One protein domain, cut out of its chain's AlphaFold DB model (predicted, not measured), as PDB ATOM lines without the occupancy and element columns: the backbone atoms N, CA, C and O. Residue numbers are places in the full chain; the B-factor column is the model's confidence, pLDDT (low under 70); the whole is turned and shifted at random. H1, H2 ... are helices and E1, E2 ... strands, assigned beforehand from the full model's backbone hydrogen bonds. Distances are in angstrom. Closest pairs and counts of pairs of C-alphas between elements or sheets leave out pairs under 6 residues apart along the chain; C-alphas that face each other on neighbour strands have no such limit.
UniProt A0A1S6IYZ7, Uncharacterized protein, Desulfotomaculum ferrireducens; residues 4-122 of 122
ATOM      1  N   GLU A   4       5.945  -5.495  -1.991       77.19
ATOM      2  CA  GLU A   4       7.002  -6.515  -1.932       77.19
ATOM      3  C   GLU A   4       6.567  -7.844  -2.568       77.19
ATOM      4  O   GLU A   4       7.324  -8.474  -3.303       77.19
ATOM      5  N   GLN A   5       5.310  -8.239  -2.353       79.00
ATOM      6  CA  GLN A   5       4.728  -9.423  -2.982       79.00
ATOM      7  C   GLN A   5       4.638  -9.251  -4.506       79.00
ATOM      8  O   GLN A   5       5.020 -10.153  -5.244       79.00
ATOM      9  N   LEU A   6       4.226  -8.063  -4.967       79.25
ATOM     10  CA  LEU A   6       4.167  -7.711  -6.389       79.25
ATOM     11  C   LEU A   6       5.550  -7.812  -7.060       79.25
ATOM     12  O   LEU A   6       5.666  -8.402  -8.133       79.25
ATOM     13  N   ILE A   7       6.605  -7.293  -6.421       79.50
ATOM     14  CA  ILE A   7       7.995  -7.397  -6.908       79.50
ATOM     15  C   ILE A   7       8.418  -8.857  -7.055       79.50
ATOM     16  O   ILE A   7       8.862  -9.271  -8.128       79.50
ATOM     17  N   ASN A   8       8.258  -9.641  -5.987       80.31
ATOM     18  CA  ASN A   8       8.664 -11.044  -5.973       80.31
ATOM     19  C   ASN A   8       7.930 -11.859  -7.040       80.31
ATOM     20  O   ASN A   8       8.531 -12.726  -7.677       80.31
ATOM     21  N   ASP A   9       6.658 -11.550  -7.277       80.81
ATOM     22  CA  ASP A   9       5.878 -12.205  -8.313       80.81
ATOM     23  C   ASP A   9       6.379 -11.877  -9.725       80.81
ATOM     24  O   ASP A   9       6.543 -12.804 -10.519       80.81
ATOM     25  N   ILE A  10       6.693 -10.614 -10.036       77.88
ATOM     26  CA  ILE A  10       7.263 -10.233 -11.342       77.88
ATOM     27  C   ILE A  10       8.622 -10.913 -11.559       77.88
ATOM     28  O   ILE A  10       8.854 -11.486 -12.625       77.88
ATOM     29  N   ILE A  11       9.501 -10.917 -10.547       76.88
ATOM     30  CA  ILE A  11      10.812 -11.591 -10.623       76.88
ATOM     31  C   ILE A  11      10.629 -13.091 -10.870       76.88
ATOM     32  O   ILE A  11      11.303 -13.675 -11.722       76.88
ATOM     33  N   TYR A  12       9.728 -13.732 -10.123       79.56
ATOM     34  CA  TYR A  12       9.448 -15.157 -10.274       79.56
ATOM     35  C   TYR A  12       8.941 -15.488 -11.677       79.56
ATOM     36  O   TYR A  12       9.389 -16.471 -12.272       79.56
ATOM     37  N   ILE A  13       8.020 -14.675 -12.198       75.94
ATOM     38  CA  ILE A  13       7.474 -14.836 -13.544       75.94
ATOM     39  C   ILE A  13       8.592 -14.713 -14.578       75.94
ATOM     40  O   ILE A  13       8.735 -15.614 -15.402       75.94
ATOM     41  N   GLY A  14       9.429 -13.678 -14.482       74.44
ATOM     42  CA  GLY A  14      10.573 -13.499 -15.372       74.44
ATOM     43  C   GLY A  14      11.491 -14.723 -15.425       74.44
ATOM     44  O   GLY A  14      11.820 -15.208 -16.505       74.44
ATOM     45  N   LYS A  15      11.823 -15.296 -14.261       74.50
ATOM     46  CA  LYS A  15      12.686 -16.488 -14.151       74.50
ATOM     47  C   LYS A  15      12.072 -17.775 -14.705       74.50
ATOM     48  O   LYS A  15      12.812 -18.663 -15.110       74.50
ATOM     49  N   ASN A  16      10.747 -17.917 -14.671       77.75
ATOM     50  CA  ASN A  16      10.055 -19.161 -15.038       77.75
ATOM     51  C   ASN A  16       9.241 -19.044 -16.332       77.75
ATOM     52  O   ASN A  16       8.453 -19.939 -16.637       77.75
ATOM     53  N   TRP A  17       9.413 -17.956 -17.085       78.75
ATOM     54  CA  TRP A  17       8.608 -17.663 -18.266       78.75
ATOM     55  C   TRP A  17       8.596 -18.818 -19.272       78.75
ATOM     56  O   TRP A  17       7.535 -19.304 -19.651       78.75
ATOM     57  N   GLN A  18       9.782 -19.311 -19.642       76.81
ATOM     58  CA  GLN A  18       9.936 -20.353 -20.660       76.81
ATOM     59  C   GLN A  18       9.279 -21.685 -20.263       76.81
ATOM     60  O   GLN A  18       8.698 -22.358 -21.106       76.81
ATOM     61  N   SER A  19       9.335 -22.064 -18.983       83.12
ATOM     62  CA  SER A  19       8.827 -23.357 -18.504       83.12
ATOM     63  C   SER A  19       7.357 -23.327 -18.078       83.12
ATOM     64  O   SER A  19       6.738 -24.382 -17.945       83.12
ATOM     65  N   LYS A  20       6.782 -22.142 -17.832       83.50
ATOM     66  CA  LYS A  20       5.417 -21.978 -17.298       83.50
ATOM     67  C   LYS A  20       4.643 -20.851 -17.983       83.50
ATOM     68  O   LYS A  20       3.856 -20.174 -17.321       83.50
ATOM     69  N   ARG A  21       4.851 -20.664 -19.290       79.25
ATOM     70  CA  ARG A  21       4.354 -19.515 -20.063       79.25
ATOM     71  C   ARG A  21       2.883 -19.186 -19.810       79.25
ATOM     72  O   ARG A  21       2.604 -18.085 -19.362       79.25
ATOM     73  N   GLN A  22       1.969 -20.143 -19.986       81.75
ATOM     74  CA  GLN A  22       0.529 -19.899 -19.803       81.75
ATOM     75  C   GLN A  22       0.200 -19.365 -18.397       81.75
ATOM     76  O   GLN A  22      -0.404 -18.312 -18.237       81.75
ATOM     77  N   LYS A  23       0.696 -20.044 -17.354       84.12
ATOM     78  CA  LYS A  23       0.488 -19.633 -15.957       84.12
ATOM     79  C   LYS A  23       1.144 -18.285 -15.644       84.12
ATOM     80  O   LYS A  23       0.677 -17.551 -14.776       84.12
ATOM     81  N   ALA A  24       2.266 -17.990 -16.292       79.50
ATOM     82  CA  ALA A  24       2.977 -16.732 -16.148       79.50
ATOM     83  C   ALA A  24       2.230 -15.572 -16.829       79.50
ATOM     84  O   ALA A  24       2.135 -14.502 -16.233       79.50
ATOM     85  N   GLU A  25       1.659 -15.797 -18.014       76.56
ATOM     86  CA  GLU A  25       0.777 -14.860 -18.723       76.56
ATOM     87  C   GLU A  25      -0.444 -14.506 -17.867       76.56
ATOM     88  O   GLU A  25      -0.674 -13.322 -17.607       76.56
ATOM     89  N   ASP A  26      -1.150 -15.510 -17.337       80.31
ATOM     90  CA  ASP A  26      -2.313 -15.313 -16.460       80.31
ATOM     91  C   ASP A  26      -1.944 -14.496 -15.214       80.31
ATOM     92  O   ASP A  26      -2.657 -13.579 -14.796       80.31
ATOM     93  N   LYS A  27      -0.786 -14.804 -14.619       80.44
ATOM     94  CA  LYS A  27      -0.316 -14.129 -13.410       80.44
ATOM     95  C   LYS A  27       0.114 -12.687 -13.688       80.44
ATOM     96  O   LYS A  27      -0.194 -11.816 -12.881       80.44
ATOM     97  N   LEU A  28       0.772 -12.396 -14.813       75.94
ATOM     98  CA  LEU A  28       1.096 -11.011 -15.186       75.94
ATOM     99  C   LEU A  28      -0.154 -10.206 -15.492       75.94
ATOM    100  O   LEU A  28      -0.231  -9.073 -15.037       75.94
ATOM    101  N   ALA A  29      -1.132 -10.778 -16.198       73.81
ATOM    102  CA  ALA A  29      -2.399 -10.102 -16.466       73.81
ATOM    103  C   ALA A  29      -3.120  -9.697 -15.167       73.81
ATOM    104  O   ALA A  29      -3.754  -8.647 -15.116       73.81
ATOM    105  N   GLY A  30      -2.983 -10.497 -14.103       72.62
ATOM    106  CA  GLY A  30      -3.541 -10.186 -12.784       72.62
ATOM    107  C   GLY A  30      -2.724  -9.205 -11.930       72.62
ATOM    108  O   GLY A  30      -3.272  -8.609 -11.006       72.62
ATOM    109  N   ILE A  31      -1.423  -9.044 -12.193       74.56
ATOM    110  CA  ILE A  31      -0.501  -8.265 -11.341       74.56
ATOM    111  C   ILE A  31      -0.124  -6.929 -11.971       74.56
ATOM    112  O   ILE A  31       0.005  -5.917 -11.278       74.56
ATOM    113  N   LEU A  32       0.092  -6.933 -13.280       68.50
ATOM    114  CA  LEU A  32       0.491  -5.777 -14.054       68.50
ATOM    115  C   LEU A  32      -0.749  -5.223 -14.741       68.50
ATOM    116  O   LEU A  32      -1.191  -5.739 -15.765       68.50
ATOM    117  N   ALA A  33      -1.291  -4.140 -14.186       60.12
ATOM    118  CA  ALA A  33      -2.195  -3.291 -14.948       60.12
ATOM    119  C   ALA A  33      -1.487  -2.854 -16.239       60.12
ATOM    120  O   ALA A  33      -0.285  -2.564 -16.200       60.12
ATOM    121  N   THR A  34      -2.211  -2.818 -17.362       62.91
ATOM    122  CA  THR A  34      -1.684  -2.349 -18.649       62.91
ATOM    123  C   THR A  34      -1.043  -0.982 -18.431       62.91
ATOM    124  O   THR A  34      -1.758  -0.025 -18.121       62.91
ATOM    125  N   PRO A  35       0.290  -0.864 -18.507       62.50
ATOM    126  CA  PRO A  35       0.924   0.404 -18.233       62.50
ATOM    127  C   PRO A  35       0.597   1.319 -19.407       62.50
ATOM    128  O   PRO A  35       0.817   0.974 -20.562       62.50
ATOM    129  N   ILE A  36       0.009   2.468 -19.108       68.50
ATOM    130  CA  ILE A  36      -0.430   3.424 -20.127       68.50
ATOM    131  C   ILE A  36       0.630   4.482 -20.413       68.50
ATOM    132  O   ILE A  36       0.472   5.233 -21.367       68.50
ATOM    133  N   GLU A  37       1.707   4.552 -19.622       85.00
ATOM    134  CA  GLU A  37       2.756   5.547 -19.819       85.00
ATOM    135  C   GLU A  37       4.166   5.103 -19.402       85.00
ATOM    136  O   GLU A  37       4.367   4.229 -18.550       85.00
ATOM    137  N   CYS A  38       5.162   5.753 -20.004       89.44
ATOM    138  CA  CYS A  38       6.542   5.734 -19.534       89.44
ATOM    139  C   CYS A  38       6.731   6.720 -18.377       89.44
ATOM    140  O   CYS A  38       6.475   7.913 -18.531       89.44
ATOM    141  N   GLU A  39       7.296   6.273 -17.253       91.12
ATOM    142  CA  GLU A  39       7.491   7.150 -16.096       91.12
ATOM    143  C   GLU A  39       8.517   8.269 -16.355       91.12
ATOM    144  O   GLU A  39       8.400   9.341 -15.761       91.12
ATOM    145  N   GLN A  40       9.484   8.035 -17.254       93.00
ATOM    146  CA  GLN A  40      10.556   8.981 -17.581       93.00
ATOM    147  C   GLN A  40      10.128  10.067 -18.577       93.00
ATOM    148  O   GLN A  40      10.269  11.247 -18.279       93.00
ATOM    149  N   CYS A  41       9.645   9.697 -19.767       92.69
ATOM    150  CA  CYS A  41       9.305  10.665 -20.820       92.69
ATOM    151  C   CYS A  41       7.814  11.013 -20.884       92.69
ATOM    152  O   CYS A  41       7.420  11.821 -21.718       92.69
ATOM    153  N   LYS A  42       6.982  10.391 -20.035       91.94
ATOM    154  CA  LYS A  42       5.519  10.567 -19.999       91.94
ATOM    155  C   LYS A  42       4.806  10.230 -21.312       91.94
ATOM    156  O   LYS A  42       3.662  10.620 -21.518       91.94
ATOM    157  N   GLN A  43       5.460   9.478 -22.201       88.25
ATOM    158  CA  GLN A  43       4.838   8.986 -23.424       88.25
ATOM    159  C   GLN A  43       3.674   8.062 -23.075       88.25
ATOM    160  O   GLN A  43       3.880   7.054 -22.398       88.25
ATOM    161  N   GLN A  44       2.491   8.391 -23.589       86.50
ATOM    162  CA  GLN A  44       1.291   7.574 -23.459       86.50
ATOM    163  C   GLN A  44       1.269   6.451 -24.506       86.50
ATOM    164  O   GLN A  44       1.722   6.646 -25.634       86.50
ATOM    165  N   ASN A  45       0.732   5.289 -24.128       80.50
ATOM    166  CA  ASN A  45       0.585   4.080 -24.947       80.50
ATOM    167  C   ASN A  45       1.831   3.745 -25.790       80.50
ATOM    168  O   ASN A  45       1.742   3.639 -27.017       80.50
ATOM    169  N   PRO A  46       3.018   3.619 -25.171       78.75
ATOM    170  CA  PRO A  46       4.220   3.281 -25.915       78.75
ATOM    171  C   PRO A  46       4.102   1.880 -26.532       78.75
ATOM    172  O   PRO A  46       3.520   0.970 -25.945       78.75
ATOM    173  N   GLN A  47       4.708   1.699 -27.707       75.19
ATOM    174  CA  GLN A  47       4.721   0.410 -28.413       75.19
ATOM    175  C   GLN A  47       5.422  -0.703 -27.618       75.19
ATOM    176  O   GLN A  47       5.155  -1.877 -27.842       75.19
ATOM    177  N   GLN A  48       6.332  -0.338 -26.711       75.00
ATOM    178  CA  GLN A  48       7.051  -1.256 -25.834       75.00
ATOM    179  C   GLN A  48       7.062  -0.700 -24.412       75.00
ATOM    180  O   GLN A  48       7.247   0.504 -24.209       75.00
ATOM    181  N   ILE A  49       6.895  -1.583 -23.423       79.19
ATOM    182  CA  ILE A  49       7.009  -1.228 -22.006       79.19
ATOM    183  C   ILE A  49       7.947  -2.187 -21.302       79.19
ATOM    184  O   ILE A  49       7.838  -3.408 -21.401       79.19
ATOM    185  N   PHE A  50       8.867  -1.574 -20.573       85.44
ATOM    186  CA  PHE A  50       9.888  -2.211 -19.780       85.44
ATOM    187  C   PHE A  50       9.501  -1.994 -18.323       85.44
ATOM    188  O   PHE A  50       9.491  -0.852 -17.855       85.44
ATOM    189  N   TRP A  51       9.193  -3.065 -17.603       86.81
ATOM    190  CA  TRP A  51       9.128  -3.021 -16.149       86.81
ATOM    191  C   TRP A  51      10.536  -3.124 -15.596       86.81
ATOM    192  O   TRP A  51      11.295  -4.033 -15.938       86.81
ATOM    193  N   VAL A  52      10.879  -2.174 -14.740       87.12
ATOM    194  CA  VAL A  52      12.189  -2.065 -14.120       87.12
ATOM    195  C   VAL A  52      12.015  -2.252 -12.630       87.12
ATOM    196  O   VAL A  52      11.297  -1.488 -11.987       87.12
ATOM    197  N   ILE A  53      12.682  -3.262 -12.087       88.31
ATOM    198  CA  ILE A  53      12.791  -3.484 -10.649       88.31
ATOM    199  C   ILE A  53      14.185  -3.032 -10.234       88.31
ATOM    200  O   ILE A  53      15.177  -3.620 -10.653       88.31
ATOM    201  N   GLU A  54      14.251  -1.971  -9.438       88.94
ATOM    202  CA  GLU A  54      15.474  -1.453  -8.835       88.94
ATOM    203  C   GLU A  54      15.562  -1.911  -7.381       88.94
ATOM    204  O   GLU A  54      14.814  -1.430  -6.532       88.94
ATOM    205  N   ASP A  55      16.526  -2.774  -7.086       87.50
ATOM    206  CA  ASP A  55      16.846  -3.242  -5.745       87.50
ATOM    207  C   ASP A  55      18.079  -2.512  -5.218       87.50
ATOM    208  O   ASP A  55      19.203  -2.712  -5.680       87.50
ATOM    209  N   THR A  56      17.886  -1.665  -4.214       85.88
ATOM    210  CA  THR A  56      18.963  -0.938  -3.541       85.88
ATOM    211  C   THR A  56      19.253  -1.594  -2.199       85.88
ATOM    212  O   THR A  56      18.394  -1.650  -1.319       85.88
ATOM    213  N   LYS A  57      20.479  -2.086  -2.010       79.88
ATOM    214  CA  LYS A  57      20.923  -2.561  -0.694       79.88
ATOM    215  C   LYS A  57      21.126  -1.355   0.222       79.88
ATOM    216  O   LYS A  57      21.886  -0.451  -0.105       79.88
ATOM    217  N   SER A  58      20.465  -1.361   1.371       65.38
ATOM    218  CA  SER A  58      20.604  -0.353   2.423       65.38
ATOM    219  C   SER A  58      21.051  -1.023   3.725       65.38
ATOM    220  O   SER A  58      20.526  -2.071   4.100       65.38
ATOM    221  N   GLY A  59      22.032  -0.417   4.400       57.03
ATOM    222  CA  GLY A  59      22.564  -0.893   5.680       57.03
ATOM    223  C   GLY A  59      23.790  -1.806   5.558       57.03
ATOM    224  O   GLY A  59      23.832  -2.723   4.743       57.03
ATOM    225  N   TRP A  60      24.798  -1.552   6.401       54.44
ATOM    226  CA  TRP A  60      26.034  -2.350   6.475       54.44
ATOM    227  C   TRP A  60      25.883  -3.588   7.384       54.44
ATOM    228  O   TRP A  60      26.573  -4.581   7.187       54.44
ATOM    229  N   LEU A  61      24.934  -3.547   8.335       52.31
ATOM    230  CA  LEU A  61      24.742  -4.556   9.394       52.31
ATOM    231  C   LEU A  61      23.478  -5.420   9.237       52.31
ATOM    232  O   LEU A  61      23.500  -6.601   9.563       52.31
ATOM    233  N   PHE A  62      22.396  -4.875   8.677       54.72
ATOM    234  CA  PHE A  62      21.190  -5.628   8.330       54.72
ATOM    235  C   PHE A  62      20.955  -5.429   6.838       54.72
ATOM    236  O   PHE A  62      20.728  -4.300   6.410       54.72
ATOM    237  N   LYS A  63      21.065  -6.497   6.037       56.97
ATOM    238  CA  LYS A  63      20.849  -6.441   4.583       56.97
ATOM    239  C   LYS A  63      19.374  -6.143   4.303       56.97
ATOM    240  O   LYS A  63      18.597  -7.061   4.056       56.97
ATOM    241  N   LYS A  64      18.981  -4.871   4.349       65.69
ATOM    242  CA  LYS A  64      17.642  -4.434   3.964       65.69
ATOM    243  C   LYS A  64      17.676  -4.045   2.493       65.69
ATOM    244  O   LYS A  64      18.415  -3.145   2.094       65.69
ATOM    245  N   VAL A  65      16.904  -4.745   1.674       78.31
ATOM    246  CA  VAL A  65      16.763  -4.416   0.254       78.31
ATOM    247  C   VAL A  65      15.560  -3.497   0.116       78.31
ATOM    248  O   VAL A  65      14.456  -3.847   0.523       78.31
ATOM    249  N   GLN A  66      15.787  -2.294  -0.400       84.00
ATOM    250  CA  GLN A  66      14.718  -1.399  -0.808       84.00
ATOM    251  C   GLN A  66      14.475  -1.600  -2.297       84.00
ATOM    252  O   GLN A  66      15.340  -1.287  -3.112       84.00
ATOM    253  N   SER A  67      13.286  -2.080  -2.632       85.12
ATOM    254  CA  SER A  67      12.896  -2.353  -4.009       85.12
ATOM    255  C   SER A  67      11.933  -1.287  -4.524       85.12
ATOM    256  O   SER A  67      10.942  -0.939  -3.868       85.12
ATOM    257  N   ASN A  68      12.200  -0.767  -5.716       86.69
ATOM    258  CA  ASN A  68      11.297   0.114  -6.437       86.69
ATOM    259  C   ASN A  68      10.931  -0.478  -7.797       86.69
ATOM    260  O   ASN A  68      11.772  -1.082  -8.449       86.69
ATOM    261  N   ILE A  69       9.687  -0.269  -8.228       87.00
ATOM    262  CA  ILE A  69       9.221  -0.668  -9.559       87.00
ATOM    263  C   ILE A  69       8.817   0.583 -10.312       87.00
ATOM    264  O   ILE A  69       8.111   1.421  -9.752       87.00
ATOM    265  N   PHE A  70       9.238   0.676 -11.566       87.44
ATOM    266  CA  PHE A  70       8.825   1.724 -12.492       87.44
ATOM    267  C   PHE A  70       8.788   1.202 -13.930       87.44
ATOM    268  O   PHE A  70       9.320   0.130 -14.225       87.44
ATOM    269  N   THR A  71       8.164   1.963 -14.829       88.12
ATOM    270  CA  THR A  71       8.088   1.639 -16.259       88.12
ATOM    271  C   THR A  71       8.878   2.624 -17.111       88.12
ATOM    272  O   THR A  71       8.888   3.834 -16.871       88.12
ATOM    273  N   VAL A  72       9.516   2.120 -18.165       90.06
ATOM    274  CA  VAL A  72      10.142   2.939 -19.213       90.06
ATOM    275  C   VAL A  72       9.743   2.431 -20.599       90.06
ATOM    276  O   VAL A  72       9.438   1.252 -20.738       90.06
ATOM    277  N   CYS A  73       9.701   3.299 -21.618       88.38
ATOM    278  CA  CYS A  73       9.331   2.897 -22.987       88.38
ATOM    279  C   CYS A  73      10.518   2.459 -23.850       88.38
ATOM    280  O   CYS A  73      10.325   1.935 -24.942       88.38
ATOM    281  N   CYS A  74      11.746   2.704 -23.397       86.69
ATOM    282  CA  CYS A  74      12.961   2.320 -24.101       86.69
ATOM    283  C   CYS A  74      14.169   2.361 -23.160       86.69
ATOM    284  O   CYS A  74      14.140   2.991 -22.097       86.69
ATOM    285  N   VAL A  75      15.276   1.748 -23.583       86.12
ATOM    286  CA  VAL A  75      16.541   1.779 -22.830       86.12
ATOM    287  C   VAL A  75      17.109   3.191 -22.703       86.12
ATOM    288  O   VAL A  75      17.705   3.511 -21.679       86.12
ATOM    289  N   LYS A  76      16.867   4.083 -23.671       88.31
ATOM    290  CA  LYS A  76      17.236   5.495 -23.508       88.31
ATOM    291  C   LYS A  76      16.542   6.112 -22.289       88.31
ATOM    292  O   LYS A  76      17.218   6.700 -21.456       88.31
ATOM    293  N   CYS A  77      15.236   5.899 -22.126       91.19
ATOM    294  CA  CYS A  77      14.500   6.372 -20.951       91.19
ATOM    295  C   CYS A  77      15.008   5.745 -19.643       91.19
ATOM    296  O   CYS A  77      15.048   6.419 -18.617       91.19
ATOM    297  N   LEU A  78      15.432   4.476 -19.668       90.12
ATOM    298  CA  LEU A  78      16.082   3.842 -18.519       90.12
ATOM    299  C   LEU A  78      17.378   4.563 -18.122       90.12
ATOM    300  O   LEU A  78      17.601   4.840 -16.946       90.12
ATOM    301  N   LEU A  79      18.232   4.853 -19.105       88.94
ATOM    302  CA  LEU A  79      19.519   5.511 -18.888       88.94
ATOM    303  C   LEU A  79      19.347   6.970 -18.459       88.94
ATOM    304  O   LEU A  79      20.018   7.403 -17.522       88.94
ATOM    305  N   ASP A  80      18.423   7.693 -19.096       91.12
ATOM    306  CA  ASP A  80      18.112   9.096 -18.807       91.12
ATOM    307  C   ASP A  80      17.554   9.272 -17.383       91.12
ATOM    308  O   ASP A  80      17.801  10.297 -16.749       91.12
ATOM    309  N   ARG A  81      16.859   8.262 -16.840       89.00
ATOM    310  CA  ARG A  81      16.407   8.256 -15.437       89.00
ATOM    311  C   ARG A  81      17.565   8.208 -14.434       89.00
ATOM    312  O   ARG A  81      17.417   8.658 -13.302       89.00
ATOM    313  N   GLY A  82      18.716   7.681 -14.849       89.44
ATOM    314  CA  GLY A  82      19.910   7.541 -14.027       89.44
ATOM    315  C   GLY A  82      19.933   6.237 -13.223       89.44
ATOM    316  O   GLY A  82      19.157   6.035 -12.295       89.44
ATOM    317  N   LEU A  83      20.891   5.364 -13.550       89.56
ATOM    318  CA  LEU A  83      21.130   4.112 -12.827       89.56
ATOM    319  C   LEU A  83      22.125   4.319 -11.677       89.56
ATOM    320  O   LEU A  83      23.243   4.805 -11.887       89.56
ATOM    321  N   LYS A  84      21.732   3.913 -10.470       89.81
ATOM    322  CA  LYS A  84      22.527   3.952  -9.239       89.81
ATOM    323  C   LYS A  84      23.547   2.818  -9.234       89.81
ATOM    324  O   LYS A  84      23.192   1.651  -9.364       89.81
ATOM    325  N   SER A  85      24.817   3.135  -8.993       86.44
ATOM    326  CA  SER A  85      25.918   2.158  -9.043       86.44
ATOM    327  C   SER A  85      25.776   0.984  -8.062       86.44
ATOM    328  O   SER A  85      26.291  -0.100  -8.321       86.44
ATOM    329  N   GLN A  86      25.090   1.186  -6.932       86.31
ATOM    330  CA  GLN A  86      24.908   0.160  -5.896       86.31
ATOM    331  C   GLN A  86      23.610  -0.645  -6.033       86.31
ATOM    332  O   GLN A  86      23.393  -1.578  -5.258       86.31
ATOM    333  N   SER A  87      22.755  -0.303  -6.996       88.38
ATOM    334  CA  SER A  87      21.476  -0.979  -7.185       88.38
ATOM    335  C   SER A  87      21.602  -2.113  -8.198       88.38
ATOM    336  O   SER A  87      22.369  -2.033  -9.162       88.38
ATOM    337  N   TYR A  88      20.849  -3.182  -7.967       88.69
ATOM    338  CA  TYR A  88      20.621  -4.237  -8.942       88.69
ATOM    339  C   TYR A  88      19.319  -3.945  -9.683       88.69
ATOM    340  O   TYR A  88      18.321  -3.574  -9.071       88.69
ATOM    341  N   TYR A  89      19.336  -4.098 -10.996       88.81
ATOM    342  CA  TYR A  89      18.215  -3.841 -11.877       88.81
ATOM    343  C   TYR A  89      17.777  -5.152 -12.502       88.81
ATOM    344  O   TYR A  89      18.611  -5.877 -13.037       88.81
ATOM    345  N   SER A  90      16.481  -5.442 -12.462       88.31
ATOM    346  CA  SER A  90      15.867  -6.464 -13.310       88.31
ATOM    347  C   SER A  90      14.947  -5.779 -14.310       88.31
ATOM    348  O   SER A  90      14.076  -5.004 -13.911       88.31
ATOM    349  N   LEU A  91      15.149  -6.049 -15.596       86.62
ATOM    350  CA  LEU A  91      14.275  -5.583 -16.668       86.62
ATOM    351  C   LEU A  91      13.395  -6.732 -17.128       86.62
ATOM    352  O   LEU A  91      13.878  -7.848 -17.318       86.62
ATOM    353  N   VAL A  92      12.118  -6.440 -17.331       85.19
ATOM    354  CA  VAL A  92      11.130  -7.355 -17.900       85.19
ATOM    355  C   VAL A  92      10.413  -6.616 -19.020       85.19
ATOM    356  O   VAL A  92       9.919  -5.511 -18.804       85.19
ATOM    357  N   VAL A  93      10.360  -7.199 -20.213       80.56
ATOM    358  CA  VAL A  93       9.680  -6.629 -21.386       80.56
ATOM    359  C   VAL A  93       8.744  -7.664 -21.970       80.56
ATOM    360  O   VAL A  93       9.123  -8.825 -22.066       80.56
ATOM    361  N   ARG A  94       7.556  -7.232 -22.398       76.06
ATOM    362  CA  ARG A  94       6.638  -8.034 -23.211       76.06
ATOM    363  C   ARG A  94       6.612  -7.495 -24.641       76.06
ATOM    364  O   ARG A  94       6.289  -6.330 -24.845       76.06
ATOM    365  N   HIS A  95       6.943  -8.337 -25.611       72.88
ATOM    366  CA  HIS A  95       6.839  -8.041 -27.037       72.88
ATOM    367  C   HIS A  95       5.383  -8.108 -27.517       72.88
ATOM    368  O   HIS A  95       4.514  -8.709 -26.881       72.88
ATOM    369  N   ASN A  96       5.128  -7.541 -28.698       68.94
ATOM    370  CA  ASN A  96       3.808  -7.544 -29.340       68.94
ATOM    371  C   ASN A  96       3.305  -8.958 -29.682       68.94
ATOM    372  O   ASN A  96       2.102  -9.195 -29.701       68.94
ATOM    373  N   ASN A  97       4.217  -9.910 -29.908       69.00
ATOM    374  CA  ASN A  97       3.910 -11.334 -30.106       69.00
ATOM    375  C   ASN A  97       3.603 -12.073 -28.779       69.00
ATOM    376  O   ASN A  97       3.427 -13.291 -28.762       69.00
ATOM    377  N   GLY A  98       3.587 -11.354 -27.653       67.19
ATOM    378  CA  GLY A  98       3.358 -11.891 -26.319       67.19
ATOM    379  C   GLY A  98       4.580 -12.532 -25.663       67.19
ATOM    380  O   GLY A  98       4.456 -12.985 -24.532       67.19
ATOM    381  N   GLU A  99       5.739 -12.588 -26.321       73.62
ATOM    382  CA  GLU A  99       6.985 -13.079 -25.727       73.62
ATOM    383  C   GLU A  99       7.478 -12.151 -24.615       73.62
ATOM    384  O   GLU A  99       7.298 -10.936 -24.694       73.62
ATOM    385  N   ILE A 100       8.109 -12.715 -23.580       74.31
ATOM    386  CA  ILE A 100       8.742 -11.934 -22.519       74.31
ATOM    387  C   ILE A 100      10.235 -12.187 -22.477       74.31
ATOM    388  O   ILE A 100      10.686 -13.328 -22.383       74.31
ATOM    389  N   LEU A 101      10.977 -11.084 -22.456       77.62
ATOM    390  CA  LEU A 101      12.414 -11.057 -22.263       77.62
ATOM    391  C   LEU A 101      12.730 -10.475 -20.894       77.62
ATOM    392  O   LEU A 101      12.143  -9.469 -20.480       77.62
ATOM    393  N   THR A 102      13.680 -11.095 -20.196       78.94
ATOM    394  CA  THR A 102      14.173 -10.576 -18.920       78.94
ATOM    395  C   THR A 102      15.688 -10.555 -18.871       78.94
ATOM    396  O   THR A 102      16.352 -11.419 -19.438       78.94
ATOM    397  N   THR A 103      16.236  -9.559 -18.186       84.75
ATOM    398  CA  THR A 103      17.665  -9.484 -17.874       84.75
ATOM    399  C   THR A 103      17.857  -8.896 -16.484       84.75
ATOM    400  O   THR A 103      16.962  -8.230 -15.956       84.75
ATOM    401  N   GLY A 104      19.028  -9.113 -15.893       85.19
ATOM    402  CA  GLY A 104      19.406  -8.496 -14.633       85.19
ATOM    403  C   GLY A 104      20.856  -8.030 -14.634       85.19
ATOM    404  O   GLY A 104      21.727  -8.696 -15.187       85.19
ATOM    405  N   PHE A 105      21.121  -6.874 -14.030       88.50
ATOM    406  CA  PHE A 105      22.460  -6.290 -13.976       88.50
ATOM    407  C   PHE A 105      22.625  -5.302 -12.822       88.50
ATOM    408  O   PHE A 105      21.664  -4.732 -12.319       88.50
ATOM    409  N   GLN A 106      23.867  -5.058 -12.407       88.56
ATOM    410  CA  GLN A 106      24.186  -4.085 -11.364       88.56
ATOM    411  C   GLN A 106      24.629  -2.745 -11.960       88.56
ATOM    412  O   GLN A 106      25.502  -2.709 -12.827       88.56
ATOM    413  N   GLY A 107      24.081  -1.642 -11.447       87.00
ATOM    414  CA  GLY A 107      24.484  -0.285 -11.810       87.00
ATOM    415  C   GLY A 107      24.446  -0.005 -13.314       87.00
ATOM    416  O   GLY A 107      23.588  -0.496 -14.042       87.00
ATOM    417  N   LYS A 108      25.396   0.806 -13.793       84.00
ATOM    418  CA  LYS A 108      25.560   1.150 -15.217       84.00
ATOM    419  C   LYS A 108      26.358   0.072 -15.961       84.00
ATOM    420  O   LYS A 108      27.454   0.332 -16.452       84.00
ATOM    421  N   ASN A 109      25.836  -1.150 -16.025       85.38
ATOM    422  CA  ASN A 109      26.486  -2.233 -16.760       85.38
ATOM    423  C   ASN A 109      26.169  -2.143 -18.263       85.38
ATOM    424  O   ASN A 109      25.165  -2.671 -18.735       85.38
ATOM    425  N   ALA A 110      27.041  -1.475 -19.019       78.31
ATOM    426  CA  ALA A 110      26.860  -1.268 -20.455       78.31
ATOM    427  C   ALA A 110      26.808  -2.575 -21.269       78.31
ATOM    428  O   ALA A 110      26.104  -2.629 -22.275       78.31
ATOM    429  N   VAL A 111      27.515  -3.626 -20.834       83.62
ATOM    430  CA  VAL A 111      27.532  -4.925 -21.526       83.62
ATOM    431  C   VAL A 111      26.167  -5.593 -21.413       83.62
ATOM    432  O   VAL A 111      25.549  -5.871 -22.434       83.62
ATOM    433  N   ALA A 112      25.645  -5.737 -20.194       81.38
ATOM    434  CA  ALA A 112      24.340  -6.361 -19.970       81.38
ATOM    435  C   ALA A 112      23.195  -5.588 -20.648       81.38
ATOM    436  O   ALA A 112      22.265  -6.180 -21.193       81.38
ATOM    437  N   ILE A 113      23.277  -4.252 -20.664       81.38
ATOM    438  CA  ILE A 113      22.304  -3.403 -21.363       81.38
ATOM    439  C   ILE A 113      22.377  -3.625 -22.879       81.38
ATOM    440  O   ILE A 113      21.341  -3.727 -23.535       81.38
ATOM    441  N   ARG A 114      23.582  -3.726 -23.450       80.75
ATOM    442  CA  ARG A 114      23.773  -3.997 -24.881       80.75
ATOM    443  C   ARG A 114      23.291  -5.394 -25.271       80.75
ATOM    444  O   ARG A 114      22.651  -5.540 -26.311       80.75
ATOM    445  N   GLU A 115      23.589  -6.406 -24.464       84.06
ATOM    446  CA  GLU A 115      23.105  -7.775 -24.676       84.06
ATOM    447  C   GLU A 115      21.578  -7.806 -24.681       84.06
ATOM    448  O   GLU A 115      20.969  -8.330 -25.609       84.06
ATOM    449  N   PHE A 116      20.953  -7.132 -23.719       81.75
ATOM    450  CA  PHE A 116      19.503  -7.009 -23.668       81.75
ATOM    451  C   PHE A 116      18.913  -6.279 -24.880       81.75
ATOM    452  O   PHE A 116      17.932  -6.739 -25.454       81.75
ATOM    453  N   MET A 117      19.537  -5.187 -25.326       80.38
ATOM    454  CA  MET A 117      19.132  -4.488 -26.553       80.38
ATOM    455  C   MET A 117      19.250  -5.361 -27.801       80.38
ATOM    456  O   MET A 117      18.439  -5.234 -28.712       80.38
ATOM    457  N   THR A 118      20.241  -6.251 -27.842       83.50
ATOM    458  CA  THR A 118      20.410  -7.195 -28.952       83.50
ATOM    459  C   THR A 118      19.269  -8.207 -28.974       83.50
ATOM    460  O   THR A 118      18.739  -8.482 -30.043       83.50
ATOM    461  N   LEU A 119      18.843  -8.698 -27.806       76.88
ATOM    462  CA  LEU A 119      17.688  -9.593 -27.684       76.88
ATOM    463  C   LEU A 119      16.366  -8.908 -28.069       76.88
ATOM    464  O   LEU A 119      15.486  -9.562 -28.605       76.88
ATOM    465  N   LEU A 120      16.228  -7.602 -27.816       73.88
ATOM    466  CA  LEU A 120      15.027  -6.827 -28.171       73.88
ATOM    467  C   LEU A 120      14.918  -6.483 -29.663       73.88
ATOM    468  O   LEU A 120      13.826  -6.153 -30.125       73.88
ATOM    469  N   GLY A 121      16.051  -6.447 -30.371       69.12
ATOM    470  CA  GLY A 121      16.141  -6.088 -31.789       69.12
ATOM    471  C   GLY A 121      16.171  -7.282 -32.749       69.12
ATOM    472  O   GLY A 121      16.272  -7.062 -33.956       69.12
ATOM    473  N   GLN A 122      16.131  -8.506 -32.218       51.69
ATOM    474  CA  GLN A 122      15.867  -9.745 -32.958       51.69
ATOM    475  C   GLN A 122      14.364 -10.033 -32.964       51.69
ATOM    476  O   GLN A 122      13.902 -10.604 -33.975       51.69
TER     477      GLN A 122
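This is residues 4 to 122 of the 122 residues of an uncharacterized protein of Desulfotomaculum ferrireducens (UniProt A0A1S6IYZ7). A twisted four-stranded sheet makes the core, with helices over both of its faces. H1 slants over one face with H2 folded back beside it as a helical hairpin; on the other face H4 runs along the edge strand E4, and the short H3 covers part of E2 and E1. The printed part has 119 residues, with four named helices and four named strands in the order H1 H2 E1 E2 H3 E3 E4 H4. The sheet's order is E2 E1 E3 E4, antiparallel throughout, and the class is mixed, helices and strands. The whole is compact, with a radius of gyration of the C-alphas of 14.2 A and spans of 44 by 29 by 26 A.

The sheet runs, strand beside strand, E2, residues 64 to 72, E1, residues 50 to 58, E3, residues 87 to 94, and E4, residues 100 to 106. E1 and E2 form a hairpin, with N 52 and O 70 at 2.8 A. Between E1 and E3, N 53 and O 90 are 2.9 A apart; in the hairpin of E3 and E4, N 91 and O 103 are 2.9 A apart, both within hydrogen-bond range. H1, residues 4 to 16, is on the sheet at a height of 9.2 A; its closest C-alphas to E4 are Gly 14 and Thr 102, 5.8 A apart. On the local plane it stands at 60.0 degrees to E1, only just slantwise to the strands. H2, residues 21 to 31, is not on the sheet but touches H1, with the C-alphas of Ile 13 and Ala 24 closest at 5.5 A, at a shallow tilt of 19 degrees, opposite ways. On the opposite face from H1, H4, residues 110 to 120, lies over E4 at a height of 9.0 A, along the strands at 1 degrees on the local plane; the closest C-alphas are those of Phe 105 and Ala 112, 6.3 A. H3, residues 75 to 81, is on the same face as H4, giving three layers, helices on both faces of a sheet; the C-alphas of Val 72 in E2 and Leu 78 are closest, 6.0 A. H3 and H4 are close but not clearly touching, Val 75 and Met 117 having the closest C-alphas at 7.7 A. E2, H3 and E3 form a split strand-helix-strand unit, two strands running the same way with E1 between them, its crossover right-handed. In H1, H2, H3 and H4 every O i to N i+4 pair is within hydrogen-bond range.

H1 begins at C-alpha 4, (7.002, -6.515, -1.932), and is 18.5 A long; H2 is 15.0 A. E1 is 24.7 A, E2 25.5 A, E3 23.0 A and E4 20.6 A long, with C-alpha 50 at (9.888, -2.211, -19.780). H3 is 9.8 A long, and H4, 15.2 A, ends at C-alpha 120, (15.027, -6.827, -28.171).

The C-alphas of Leu 61 and Asn 97 are the two farthest apart, 45.2 A. The printed part has no cut. The link from H2 to E1, residues 32 to 49, is long; the other links are tight. The mean pLDDT of the printed part is 80.0, with residues 32 to 36, 58 to 64, 96 to 98 and 121 to 122 under 70.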